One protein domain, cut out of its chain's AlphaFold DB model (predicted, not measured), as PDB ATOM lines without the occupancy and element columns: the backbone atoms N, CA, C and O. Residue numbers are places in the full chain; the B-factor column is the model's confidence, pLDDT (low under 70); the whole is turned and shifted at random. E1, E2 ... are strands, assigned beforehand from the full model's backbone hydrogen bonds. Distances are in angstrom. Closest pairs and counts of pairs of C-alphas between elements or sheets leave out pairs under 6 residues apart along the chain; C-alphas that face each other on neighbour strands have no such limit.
ATOM      1  N   GLU A   3     -13.371 -22.559   6.105       82.31
ATOM      2  CA  GLU A   3     -13.801 -23.957   6.112       82.31
ATOM      3  C   GLU A   3     -15.065 -24.122   5.265       82.31
ATOM      4  O   GLU A   3     -15.805 -23.159   5.032       82.31
ATOM      5  N   VAL A   4     -15.324 -25.345   4.806       78.94
ATOM      6  CA  VAL A   4     -16.595 -25.685   4.161       78.94
ATOM      7  C   VAL A   4     -17.591 -26.059   5.250       78.94
ATOM      8  O   VAL A   4     -17.462 -27.081   5.902       78.94
ATOM      9  N   SER A   5     -18.612 -25.239   5.471       78.06
ATOM     10  CA  SER A   5     -19.562 -25.488   6.564       78.06
ATOM     11  C   SER A   5     -20.575 -26.589   6.235       78.06
ATOM     12  O   SER A   5     -20.899 -27.430   7.077       78.06
ATOM     13  N   SER A   6     -21.086 -26.592   5.006       77.44
ATOM     14  CA  SER A   6     -22.128 -27.515   4.559       77.44
ATOM     15  C   SER A   6     -22.107 -27.678   3.046       77.44
ATOM     16  O   SER A   6     -21.651 -26.798   2.315       77.44
ATOM     17  N   LEU A   7     -22.618 -28.815   2.586       81.44
ATOM     18  CA  LEU A   7     -22.853 -29.084   1.175       81.44
ATOM     19  C   LEU A   7     -24.287 -29.589   1.035       81.44
ATOM     20  O   LEU A   7     -24.733 -30.433   1.816       81.44
ATOM     21  N   ALA A   8     -25.015 -29.020   0.083       81.62
ATOM     22  CA  ALA A   8     -26.417 -29.317  -0.152       81.62
ATOM     23  C   ALA A   8     -26.630 -29.651  -1.628       81.62
ATOM     24  O   ALA A   8     -26.104 -28.967  -2.506       81.62
ATOM     25  N   LEU A   9     -27.405 -30.698  -1.886       82.75
ATOM     26  CA  LEU A   9     -27.912 -31.046  -3.206       82.75
ATOM     27  C   LEU A   9     -29.430 -30.931  -3.172       82.75
ATOM     28  O   LEU A   9     -30.087 -31.588  -2.367       82.75
ATOM     29  N   ASN A  10     -29.967 -30.117  -4.069       84.25
ATOM     30  CA  ASN A  10     -31.395 -30.050  -4.323       84.25
ATOM     31  C   ASN A  10     -31.683 -30.864  -5.588       84.25
ATOM     32  O   ASN A  10     -31.112 -30.589  -6.644       84.25
ATOM     33  N   SER A  11     -32.513 -31.892  -5.459       80.75
ATOM     34  CA  SER A  11     -32.929 -32.753  -6.562       80.75
ATOM     35  C   SER A  11     -34.447 -32.795  -6.589       80.75
ATOM     36  O   SER A  11     -34.992 -33.562  -5.811       80.75
ATOM     37  N   ASP A  12     -35.084 -31.999  -7.461       74.31
ATOM     38  CA  ASP A  12     -36.512 -31.862  -7.855       74.31
ATOM     39  C   ASP A  12     -37.631 -32.023  -6.793       74.31
ATOM     40  O   ASP A  12     -38.634 -31.317  -6.853       74.31
ATOM     41  N   ASN A  13     -37.502 -32.925  -5.823       71.19
ATOM     42  CA  ASN A  13     -38.433 -33.170  -4.726       71.19
ATOM     43  C   ASN A  13     -37.748 -33.533  -3.386       71.19
ATOM     44  O   ASN A  13     -38.432 -33.801  -2.395       71.19
ATOM     45  N   SER A  14     -36.414 -33.576  -3.347       70.62
ATOM     46  CA  SER A  14     -35.627 -33.925  -2.168       70.62
ATOM     47  C   SER A  14     -34.406 -33.021  -1.991       70.62
ATOM     48  O   SER A  14     -33.582 -32.850  -2.890       70.62
ATOM     49  N   ASP A  15     -34.272 -32.486  -0.777       77.19
ATOM     50  CA  ASP A  15     -33.074 -31.787  -0.321       77.19
ATOM     51  C   ASP A  15     -32.187 -32.759   0.464       77.19
ATOM     52  O   ASP A  15     -32.579 -33.279   1.518       77.19
ATOM     53  N   TYR A  16     -30.978 -32.987  -0.044       75.69
ATOM     54  CA  TYR A  16     -29.932 -33.732   0.642       75.69
ATOM     55  C   TYR A  16     -28.913 -32.749   1.214       75.69
ATOM     56  O   TYR A  16     -28.441 -31.857   0.508       75.69
ATOM     57  N   SER A  17     -28.532 -32.916   2.477       72.19
ATOM     58  CA  SER A  17     -27.507 -32.084   3.107       72.19
ATOM     59  C   SER A  17     -26.506 -32.921   3.896       72.19
ATOM     60  O   SER A  17     -26.798 -34.019   4.376       72.19
ATOM     61  N   THR A  18     -25.285 -32.404   4.003       66.75
ATOM     62  CA  THR A  18     -24.275 -32.888   4.948       66.75
ATOM     63  C   THR A  18     -23.887 -31.768   5.903       66.75
ATOM     64  O   THR A  18     -23.823 -30.595   5.522       66.75
ATOM     65  N   LEU A  19     -23.637 -32.150   7.153       59.53
ATOM     66  CA  LEU A  19     -23.233 -31.270   8.242       59.53
ATOM     67  C   LEU A  19     -21.802 -31.624   8.667       59.53
ATOM     68  O   LEU A  19     -21.488 -32.801   8.840       59.53
ATOM     69  N   ASN A  20     -20.987 -30.595   8.920       60.31
ATOM     70  CA  ASN A  20     -19.637 -30.673   9.501       60.31
ATOM     71  C   ASN A  20     -18.540 -31.189   8.555       60.31
ATOM     72  O   ASN A  20     -17.835 -32.154   8.851       60.31
ATOM     73  N   LEU A  21     -18.346 -30.495   7.436       67.56
ATOM     74  CA  LEU A  21     -17.183 -30.659   6.558       67.56
ATOM     75  C   LEU A  21     -15.990 -29.849   7.107       67.56
ATOM     76  O   LEU A  21     -15.482 -28.946   6.455       67.56
ATOM     77  N   ALA A  22     -15.577 -30.122   8.345       60.19
ATOM     78  CA  ALA A  22     -14.581 -29.312   9.050       60.19
ATOM     79  C   ALA A  22     -13.147 -29.571   8.544       60.19
ATOM     80  O   ALA A  22     -12.343 -30.207   9.221       60.19
ATOM     81  N   ASP A  23     -12.832 -29.071   7.349       66.25
ATOM     82  CA  ASP A  23     -11.463 -28.893   6.868       66.25
ATOM     83  C   ASP A  23     -11.098 -27.410   7.082       66.25
ATOM     84  O   ASP A  23     -11.501 -26.530   6.322       66.25
ATOM     85  N   THR A  24     -10.396 -27.115   8.179       68.12
ATOM     86  CA  THR A  24      -9.978 -25.751   8.533       68.12
ATOM     87  C   THR A  24      -8.675 -25.394   7.816       68.12
ATOM     88  O   THR A  24      -7.618 -25.937   8.133       68.12
ATOM     89  N   ILE A  25      -8.733 -24.452   6.872       77.06
ATOM     90  CA  ILE A  25      -7.592 -24.065   6.027       77.06
ATOM     91  C   ILE A  25      -7.176 -22.613   6.309       77.06
ATOM     92  O   ILE A  25      -7.987 -21.737   6.644       77.06
ATOM     93  N   GLY A  26      -5.872 -22.345   6.208       75.38
ATOM     94  CA  GLY A  26      -5.320 -20.993   6.294       75.38
ATOM     95  C   GLY A  26      -5.881 -20.075   5.202       75.38
ATOM     96  O   GLY A  26      -6.218 -20.509   4.107       75.38
ATOM     97  N   THR A  27      -5.999 -18.779   5.490       71.62
ATOM     98  CA  THR A  27      -6.171 -17.779   4.419       71.62
ATOM     99  C   THR A  27      -4.881 -17.706   3.612       71.62
ATOM    100  O   THR A  27      -3.817 -17.673   4.228       71.62
ATOM    101  N   GLY A  28      -4.971 -17.679   2.283       77.81
ATOM    102  CA  GLY A  28      -3.791 -17.664   1.411       77.81
ATOM    103  C   GLY A  28      -3.422 -19.020   0.782       77.81
ATOM    104  O   GLY A  28      -2.353 -19.156   0.198       77.81
ATOM    105  N   PHE A  29      -4.253 -20.051   0.976       83.38
ATOM    106  CA  PHE A  29      -4.020 -21.393   0.440       83.38
ATOM    107  C   PHE A  29      -5.277 -21.919  -0.248       83.38
ATOM    108  O   PHE A  29      -6.400 -21.707   0.228       83.38
ATOM    109  N   SER A  30      -5.074 -22.645  -1.345       87.31
ATOM    110  CA  SER A  30      -6.120 -23.429  -1.994       87.31
ATOM    111  C   SER A  30      -6.212 -24.808  -1.347       87.31
ATOM    112  O   SER A  30      -5.214 -25.367  -0.912       87.31
ATOM    113  N   PHE A  31      -7.403 -25.385  -1.256       87.69
ATOM    114  CA  PHE A  31      -7.562 -26.770  -0.823       87.69
ATOM    115  C   PHE A  31      -7.677 -27.671  -2.037       87.69
ATOM    116  O   PHE A  31      -8.512 -27.409  -2.901       87.69
ATOM    117  N   SER A  32      -6.868 -28.726  -2.089       88.69
ATOM    118  CA  SER A  32      -6.819 -29.687  -3.189       88.69
ATOM    119  C   SER A  32      -7.049 -31.108  -2.674       88.69
ATOM    120  O   SER A  32      -6.598 -31.496  -1.596       88.69
ATOM    121  N   CYS A  33      -7.797 -31.910  -3.427       87.75
ATOM    122  CA  CYS A  33      -8.001 -33.311  -3.085       87.75
ATOM    123  C   CYS A  33      -8.214 -34.176  -4.330       87.75
ATOM    124  O   CYS A  33      -8.957 -33.810  -5.241       87.75
ATOM    125  N   SER A  34      -7.570 -35.350  -4.343       86.88
ATOM    126  CA  SER A  34      -7.589 -36.301  -5.469       86.88
ATOM    127  C   SER A  34      -8.636 -37.414  -5.352       86.88
ATOM    128  O   SER A  34      -8.720 -38.257  -6.235       86.88
ATOM    129  N   SER A  35      -9.355 -37.529  -4.244       83.50
ATOM    130  CA  SER A  35     -10.569 -38.344  -4.171       83.50
ATOM    131  C   SER A  35     -11.251 -38.031  -2.857       83.50
ATOM    132  O   SER A  35     -10.662 -38.205  -1.787       83.50
ATOM    133  N   LYS A  36     -12.484 -37.543  -2.924       83.69
ATOM    134  CA  LYS A  36     -13.281 -37.292  -1.728       83.69
ATOM    135  C   LYS A  36     -14.705 -37.734  -1.986       83.69
ATOM    136  O   LYS A  36     -15.322 -37.342  -2.974       83.69
ATOM    137  N   LEU A  37     -15.195 -38.563  -1.076       84.88
ATOM    138  CA  LEU A  37     -16.572 -39.015  -1.045       84.88
ATOM    139  C   LEU A  37     -17.293 -38.245   0.054       84.88
ATOM    140  O   LEU A  37     -16.893 -38.286   1.220       84.88
ATOM    141  N   TYR A  38     -18.366 -37.568  -0.328       83.69
ATOM    142  CA  TYR A  38     -19.288 -36.930   0.592       83.69
ATOM    143  C   TYR A  38     -20.618 -37.663   0.552       83.69
ATOM    144  O   TYR A  38     -21.273 -37.724  -0.484       83.69
ATOM    145  N   ARG A  39     -21.015 -38.218   1.694       82.94
ATOM    146  CA  ARG A  39     -22.318 -38.853   1.852       82.94
ATOM    147  C   ARG A  39     -23.326 -37.828   2.345       82.94
ATOM    148  O   ARG A  39     -23.152 -37.267   3.427       82.94
ATOM    149  N   LEU A  40     -24.362 -37.600   1.553       82.19
ATOM    150  CA  LEU A  40     -25.434 -36.658   1.838       82.19
ATOM    151  C   LEU A  40     -26.680 -37.427   2.270       82.19
ATOM    152  O   LEU A  40     -27.008 -38.461   1.684       82.19
ATOM    153  N   TYR A  41     -27.375 -36.915   3.281       78.19
ATOM    154  CA  TYR A  41     -28.580 -37.534   3.824       78.19
ATOM    155  C   TYR A  41     -29.802 -36.686   3.490       78.19
ATOM    156  O   TYR A  41     -29.724 -35.457   3.473       78.19
ATOM    157  N   LEU A  42     -30.938 -37.341   3.246       75.56
ATOM    158  CA  LEU A  42     -32.216 -36.653   3.090       75.56
ATOM    159  C   LEU A  42     -32.588 -35.883   4.355       75.56
ATOM    160  O   LEU A  42     -32.602 -36.433   5.458       75.56
ATOM    161  N   ASN A  43     -32.990 -34.626   4.171       68.62
ATOM    162  CA  ASN A  43     -33.482 -33.767   5.249       68.62
ATOM    163  C   ASN A  43     -34.827 -34.270   5.836       68.62
ATOM    164  O   ASN A  43     -35.193 -33.954   6.965       68.62
ATOM    165  N   ASN A  44     -35.550 -35.138   5.118       65.31
ATOM    166  CA  ASN A  44     -36.784 -35.756   5.604       65.31
ATOM    167  C   ASN A  44     -36.501 -37.007   6.456       65.31
ATOM    168  O   ASN A  44     -36.416 -38.129   5.957       65.31
ATOM    169  N   ASN A  45     -36.376 -36.784   7.769       57.75
ATOM    170  CA  ASN A  45     -36.530 -37.746   8.867       57.75
ATOM    171  C   ASN A  45     -36.151 -39.210   8.549       57.75
ATOM    172  O   ASN A  45     -37.015 -40.049   8.309       57.75
ATOM    173  N   ARG A  46     -34.854 -39.532   8.669       56.75
ATOM    174  CA  ARG A  46     -34.304 -40.900   8.835       56.75
ATOM    175  C   ARG A  46     -34.708 -41.941   7.779       56.75
ATOM    176  O   ARG A  46     -34.647 -43.140   8.057       56.75
ATOM    177  N   SER A  47     -35.071 -41.524   6.572       57.25
ATOM    178  CA  SER A  47     -35.085 -42.443   5.434       57.25
ATOM    179  C   SER A  47     -33.635 -42.831   5.101       57.25
ATOM    180  O   SER A  47     -32.748 -41.983   5.061       57.25
ATOM    181  N   LEU A  48     -33.375 -44.133   4.932       65.62
ATOM    182  CA  LEU A  48     -32.058 -44.736   4.640       65.62
ATOM    183  C   LEU A  48     -31.563 -44.429   3.215       65.62
ATOM    184  O   LEU A  48     -30.838 -45.220   2.616       65.62
ATOM    185  N   GLU A  49     -31.997 -43.313   2.649       74.88
ATOM    186  CA  GLU A  49     -31.669 -42.906   1.299       74.88
ATOM    187  C   GLU A  49     -30.593 -41.826   1.379       74.88
ATOM    188  O   GLU A  49     -30.739 -40.780   2.020       74.88
ATOM    189  N   TYR A  50     -29.454 -42.162   0.787       77.56
ATOM    190  CA  TYR A  50     -28.244 -41.368   0.794       77.56
ATOM    191  C   TYR A  50     -27.781 -41.170  -0.644       77.56
ATOM    192  O   TYR A  50     -27.902 -42.068  -1.478       77.56
ATOM    193  N   ALA A  51     -27.234 -39.994  -0.917       81.31
ATOM    194  CA  ALA A  51     -26.551 -39.705  -2.164       81.31
ATOM    195  C   ALA A  51     -25.052 -39.622  -1.873       81.31
ATOM    196  O   ALA A  51     -24.625 -38.854  -1.007       81.31
ATOM    197  N   ASP A  52     -24.257 -40.424  -2.579       84.88
ATOM    198  CA  ASP A  52     -22.802 -40.336  -2.518       84.88
ATOM    199  C   ASP A  52     -22.332 -39.393  -3.634       84.88
ATOM    200  O   ASP A  52     -22.539 -39.640  -4.821       84.88
ATOM    201  N   LEU A  53     -21.708 -38.289  -3.236       84.44
ATOM    202  CA  LEU A  53     -21.116 -37.307  -4.128       84.44
ATOM    203  C   LEU A  53     -19.604 -37.536  -4.157       84.44
ATOM    204  O   LEU A  53     -18.922 -37.414  -3.135       84.44
ATOM    205  N   ILE A  54     -19.096 -37.913  -5.327       87.12
ATOM    206  CA  ILE A  54     -17.702 -38.304  -5.524       87.12
ATOM    207  C   ILE A  54     -17.010 -37.232  -6.356       87.12
ATOM    208  O   ILE A  54     -17.416 -36.946  -7.480       87.12
ATOM    209  N   PHE A  55     -15.944 -36.665  -5.802       86.94
ATOM    210  CA  PHE A  55     -15.036 -35.787  -6.526       86.94
ATOM    211  C   PHE A  55     -13.724 -36.519  -6.792       86.94
ATOM    212  O   PHE A  55     -12.993 -36.818  -5.848       86.94
ATOM    213  N   ASP A  56     -13.410 -36.762  -8.066       86.62
ATOM    214  CA  ASP A  56     -12.131 -37.363  -8.471       86.62
ATOM    215  C   ASP A  56     -10.971 -36.375  -8.378       86.62
ATOM    216  O   ASP A  56      -9.867 -36.750  -8.022       86.62
ATOM    217  N   ARG A  57     -11.179 -35.095  -8.688       87.81
ATOM    218  CA  ARG A  57     -10.200 -34.032  -8.428       87.81
ATOM    219  C   ARG A  57     -10.954 -32.747  -8.192       87.81
ATOM    220  O   ARG A  57     -11.735 -32.337  -9.048       87.81
ATOM    221  N   PHE A  58     -10.710 -32.109  -7.061       86.88
ATOM    222  CA  PHE A  58     -11.218 -30.769  -6.836       86.88
ATOM    223  C   PHE A  58     -10.153 -29.905  -6.190       86.88
ATOM    224  O   PHE A  58      -9.370 -30.368  -5.361       86.88
ATOM    225  N   GLN A  59     -10.144 -28.644  -6.598       88.50
ATOM    226  CA  GLN A  59      -9.347 -27.599  -5.994       88.50
ATOM    227  C   GLN A  59     -10.258 -26.396  -5.801       88.50
ATOM    228  O   GLN A  59     -10.983 -26.011  -6.719       88.50
ATOM    229  N   MET A  60     -10.274 -25.837  -4.597       86.38
ATOM    230  CA  MET A  60     -11.112 -24.688  -4.274       86.38
ATOM    231  C   MET A  60     -10.356 -23.707  -3.388       86.38
ATOM    232  O   MET A  60      -9.591 -24.100  -2.507       86.38
ATOM    233  N   GLN A  61     -10.600 -22.425  -3.611       86.94
ATOM    234  CA  GLN A  61     -10.057 -21.351  -2.799       86.94
ATOM    235  C   GLN A  61     -11.110 -20.248  -2.697       86.94
ATOM    236  O   GLN A  61     -11.314 -19.498  -3.651       86.94
ATOM    237  N   PRO A  62     -11.838 -20.160  -1.579       80.19
ATOM    238  CA  PRO A  62     -12.680 -19.017  -1.300       80.19
ATOM    239  C   PRO A  62     -11.827 -17.851  -0.784       80.19
ATOM    240  O   PRO A  62     -10.752 -18.048  -0.221       80.19
ATOM    241  N   PHE A  63     -12.339 -16.629  -0.943       81.19
ATOM    242  CA  PHE A  63     -11.697 -15.400  -0.450       81.19
ATOM    243  C   PHE A  63     -10.310 -15.135  -1.057       81.19
ATOM    244  O   PHE A  63      -9.359 -14.815  -0.351       81.19
ATOM    245  N   VAL A  64     -10.215 -15.274  -2.379       76.69
ATOM    246  CA  VAL A  64      -9.022 -14.936  -3.162       76.69
ATOM    247  C   VAL A  64      -8.760 -13.428  -3.098       76.69
ATOM    248  O   VAL A  64      -9.683 -12.627  -3.274       76.69
ATOM    249  N   ASP A  65      -7.505 -13.036  -2.862       74.75
ATOM    250  CA  ASP A  65      -7.124 -11.627  -2.850       74.75
ATOM    251  C   ASP A  65      -7.357 -11.001  -4.235       74.75
ATOM    252  O   ASP A  65      -6.904 -11.551  -5.243       74.75
ATOM    253  N   PRO A  66      -7.973  -9.807  -4.327       69.31
ATOM    254  CA  PRO A  66      -8.310  -9.172  -5.606       69.31
ATOM    255  C   PRO A  66      -7.080  -8.752  -6.430       69.31
ATOM    256  O   PRO A  66      -7.222  -8.294  -7.559       69.31
ATOM    257  N   LYS A  67      -5.877  -8.860  -5.853       71.62
ATOM    258  CA  LYS A  67      -4.594  -8.600  -6.519       71.62
ATOM    259  C   LYS A  67      -3.976  -9.849  -7.153       71.62
ATOM    260  O   LYS A  67      -2.979  -9.717  -7.854       71.62
ATOM    261  N   SER A  68      -4.516 -11.033  -6.876       67.88
ATOM    262  CA  SER A  68      -4.037 -12.288  -7.457       67.88
ATOM    263  C   SER A  68      -4.616 -12.490  -8.864       67.88
ATOM    264  O   SER A  68      -5.739 -12.082  -9.163       67.88
ATOM    265  N   GLU A  69      -3.834 -13.086  -9.764       74.19
ATOM    266  CA  GLU A  69      -4.129 -13.174 -11.205       74.19
ATOM    267  C   GLU A  69      -5.154 -14.268 -11.575       74.19
ATOM    268  O   GLU A  69      -4.932 -15.036 -12.506       74.19
ATOM    269  N   ASN A  70      -6.283 -14.384 -10.863       74.62
ATOM    270  CA  ASN A  70      -7.259 -15.482 -11.041       74.62
ATOM    271  C   ASN A  70      -6.629 -16.893 -10.976       74.62
ATOM    272  O   ASN A  70      -7.180 -17.855 -11.513       74.62
ATOM    273  N   ILE A  71      -5.464 -17.012 -10.340       83.62
ATOM    274  CA  ILE A  71      -4.737 -18.261 -10.133       83.62
ATOM    275  C   ILE A  71      -4.961 -18.749  -8.706       83.62
ATOM    276  O   ILE A  71      -5.086 -17.948  -7.781       83.62
ATOM    277  N   PHE A  72      -5.000 -20.067  -8.534       84.56
ATOM    278  CA  PHE A  72      -4.967 -20.661  -7.204       84.56
ATOM    279  C   PHE A  72      -3.594 -20.433  -6.570       84.56
ATOM    280  O   PHE A  72      -2.563 -20.587  -7.227       84.56
ATOM    281  N   GLU A  73      -3.595 -20.090  -5.288       85.62
ATOM    282  CA  GLU A  73      -2.387 -20.055  -4.470       85.62
ATOM    283  C   GLU A  73      -1.942 -21.477  -4.107       85.62
ATOM    284  O   GLU A  73      -2.550 -22.474  -4.523       85.62
ATOM    285  N   GLU A  74      -0.868 -21.576  -3.323       86.62
ATOM    286  CA  GLU A  74      -0.313 -22.849  -2.869       86.62
ATOM    287  C   GLU A  74      -1.400 -23.788  -2.331       86.62
ATOM    288  O   GLU A  74      -2.308 -23.389  -1.596       86.62
ATOM    289  N   SER A  75      -1.324 -25.052  -2.744       86.94
ATOM    290  CA  SER A  75      -2.334 -26.056  -2.442       86.94
ATOM    291  C   SER A  75      -2.031 -26.796  -1.143       86.94
ATOM    292  O   SER A  75      -0.951 -27.359  -0.969       86.94
ATOM    293  N   TYR A  76      -3.021 -26.861  -0.263       86.94
ATOM    294  CA  TYR A  76      -3.080 -27.754   0.879       86.94
ATOM    295  C   TYR A  76      -3.858 -29.012   0.493       86.94
ATOM    296  O   TYR A  76      -5.056 -28.946   0.201       86.94
ATOM    297  N   ASP A  77      -3.178 -30.157   0.474       86.88
ATOM    298  CA  ASP A  77      -3.789 -31.419   0.069       86.88
ATOM    299  C   ASP A  77      -4.488 -32.135   1.232       86.88
ATOM    300  O   ASP A  77      -3.971 -32.225   2.344       86.88
ATOM    301  N   CYS A  78      -5.635 -32.754   0.947       82.00
ATOM    302  CA  CYS A  78      -6.397 -33.583   1.893       82.00
ATOM    303  C   CYS A  78      -5.692 -34.894   2.324       82.00
ATOM    304  O   CYS A  78      -6.252 -35.682   3.089       82.00
ATOM    305  N   ALA A  79      -4.504 -35.185   1.787       81.50
ATOM    306  CA  ALA A  79      -3.797 -36.438   2.008       81.50
ATOM    307  C   ALA A  79      -3.085 -36.449   3.368       81.50
ATOM    308  O   ALA A  79      -2.249 -35.596   3.663       81.50
ATOM    309  N   VAL A  80      -3.353 -37.475   4.177       77.94
ATOM    310  CA  VAL A  80      -2.664 -37.675   5.458       77.94
ATOM    311  C   VAL A  80      -1.508 -38.647   5.255       77.94
ATOM    312  O   VAL A  80      -1.709 -39.850   5.114       77.94
TER     313      VAL A  80
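AT A GLANCE: This is residues 3 to 80 of the 131 residues of an uncharacterized protein of Sarcoptes scabiei (UniProt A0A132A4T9). Picture a bent ribbon of two long antiparallel strands, E3 running on into E4 and E5 running on into E6, with a curled sheet at one end and a small sheet at the other. The hairpin E1 and E2 widens the first sheet beside E4, while E7 joins the second beside E3, and the long loop of residues 61 to 74 lies toward that end. The printed part has 78 residues with no named helix and seven strands, E1 to E7 in chain order, holding 35 residues, under half; the class is all strand. The antiparallel sheet runs E1, E2, E4, E5, and the mixed one E6, E3, E7. The whole is loose, with a radius of gyration of the C-alphas of 15.0 A, and elongated, spanning 45 by 28 by 19 A.

HOW THE PARTS SIT: Start at residues 6 to 11, E1, an edge strand that forms a hairpin with residues 14 to 19, E2. Look there for N 9 and O 16, 2.9 A apart and within hydrogen-bond range. E2 is also the antiparallel neighbour of residues 36 to 42, E4, where N 17 and O 41 are 3.0 A apart. E4 forms a hairpin with residues 50 to 55, E5, the other edge strand, with N 38 and O 53 at 2.9 A. The pairing is staggered: residues 36 to 41 of E4 pair with E5, and 41 to 42 with E2. This sheet is strongly twisted and curled like part of a barrel, the way across it turning by 131 degrees. Residues 30 to 33, E3, run on into E4 at 88 degrees, and E5 runs on into residues 58 to 60, E6, at 82 degrees. E6 and E3 are antiparallel, with N 33 and O 58 at 2.9 A. Residues 75 to 77, E7, are the parallel neighbour of E3, with N 76 and O 30 at 2.7 A. E1 and E7 are apart.

IN THESE COORDINATES: Find C-alpha 6 at (-22.128, -27.515, 4.559), where E1 begins; E1 and E2 each measure 16.4 A from first to last C-alpha. E3 measures 10.1 A. E4, the longest strand, runs 19.5 A from C-alpha 36 at (-13.281, -37.292, -1.728), and E5 measures 16.1 A. E6 and E7 have three residues each, and E7 ends at C-alpha 77, (-3.789, -31.419, 0.069).

THE WHOLE: Look to Ser 47 and Lys 67 for the two C-alphas farthest apart, 47.1 A. The printed part has no cut, and the link from E6 to E7 is long, with 14 residues. Mean pLDDT of the printed part is 78.0; it is under 70 at residues 18 to 24, 43 to 48, 66 and 68.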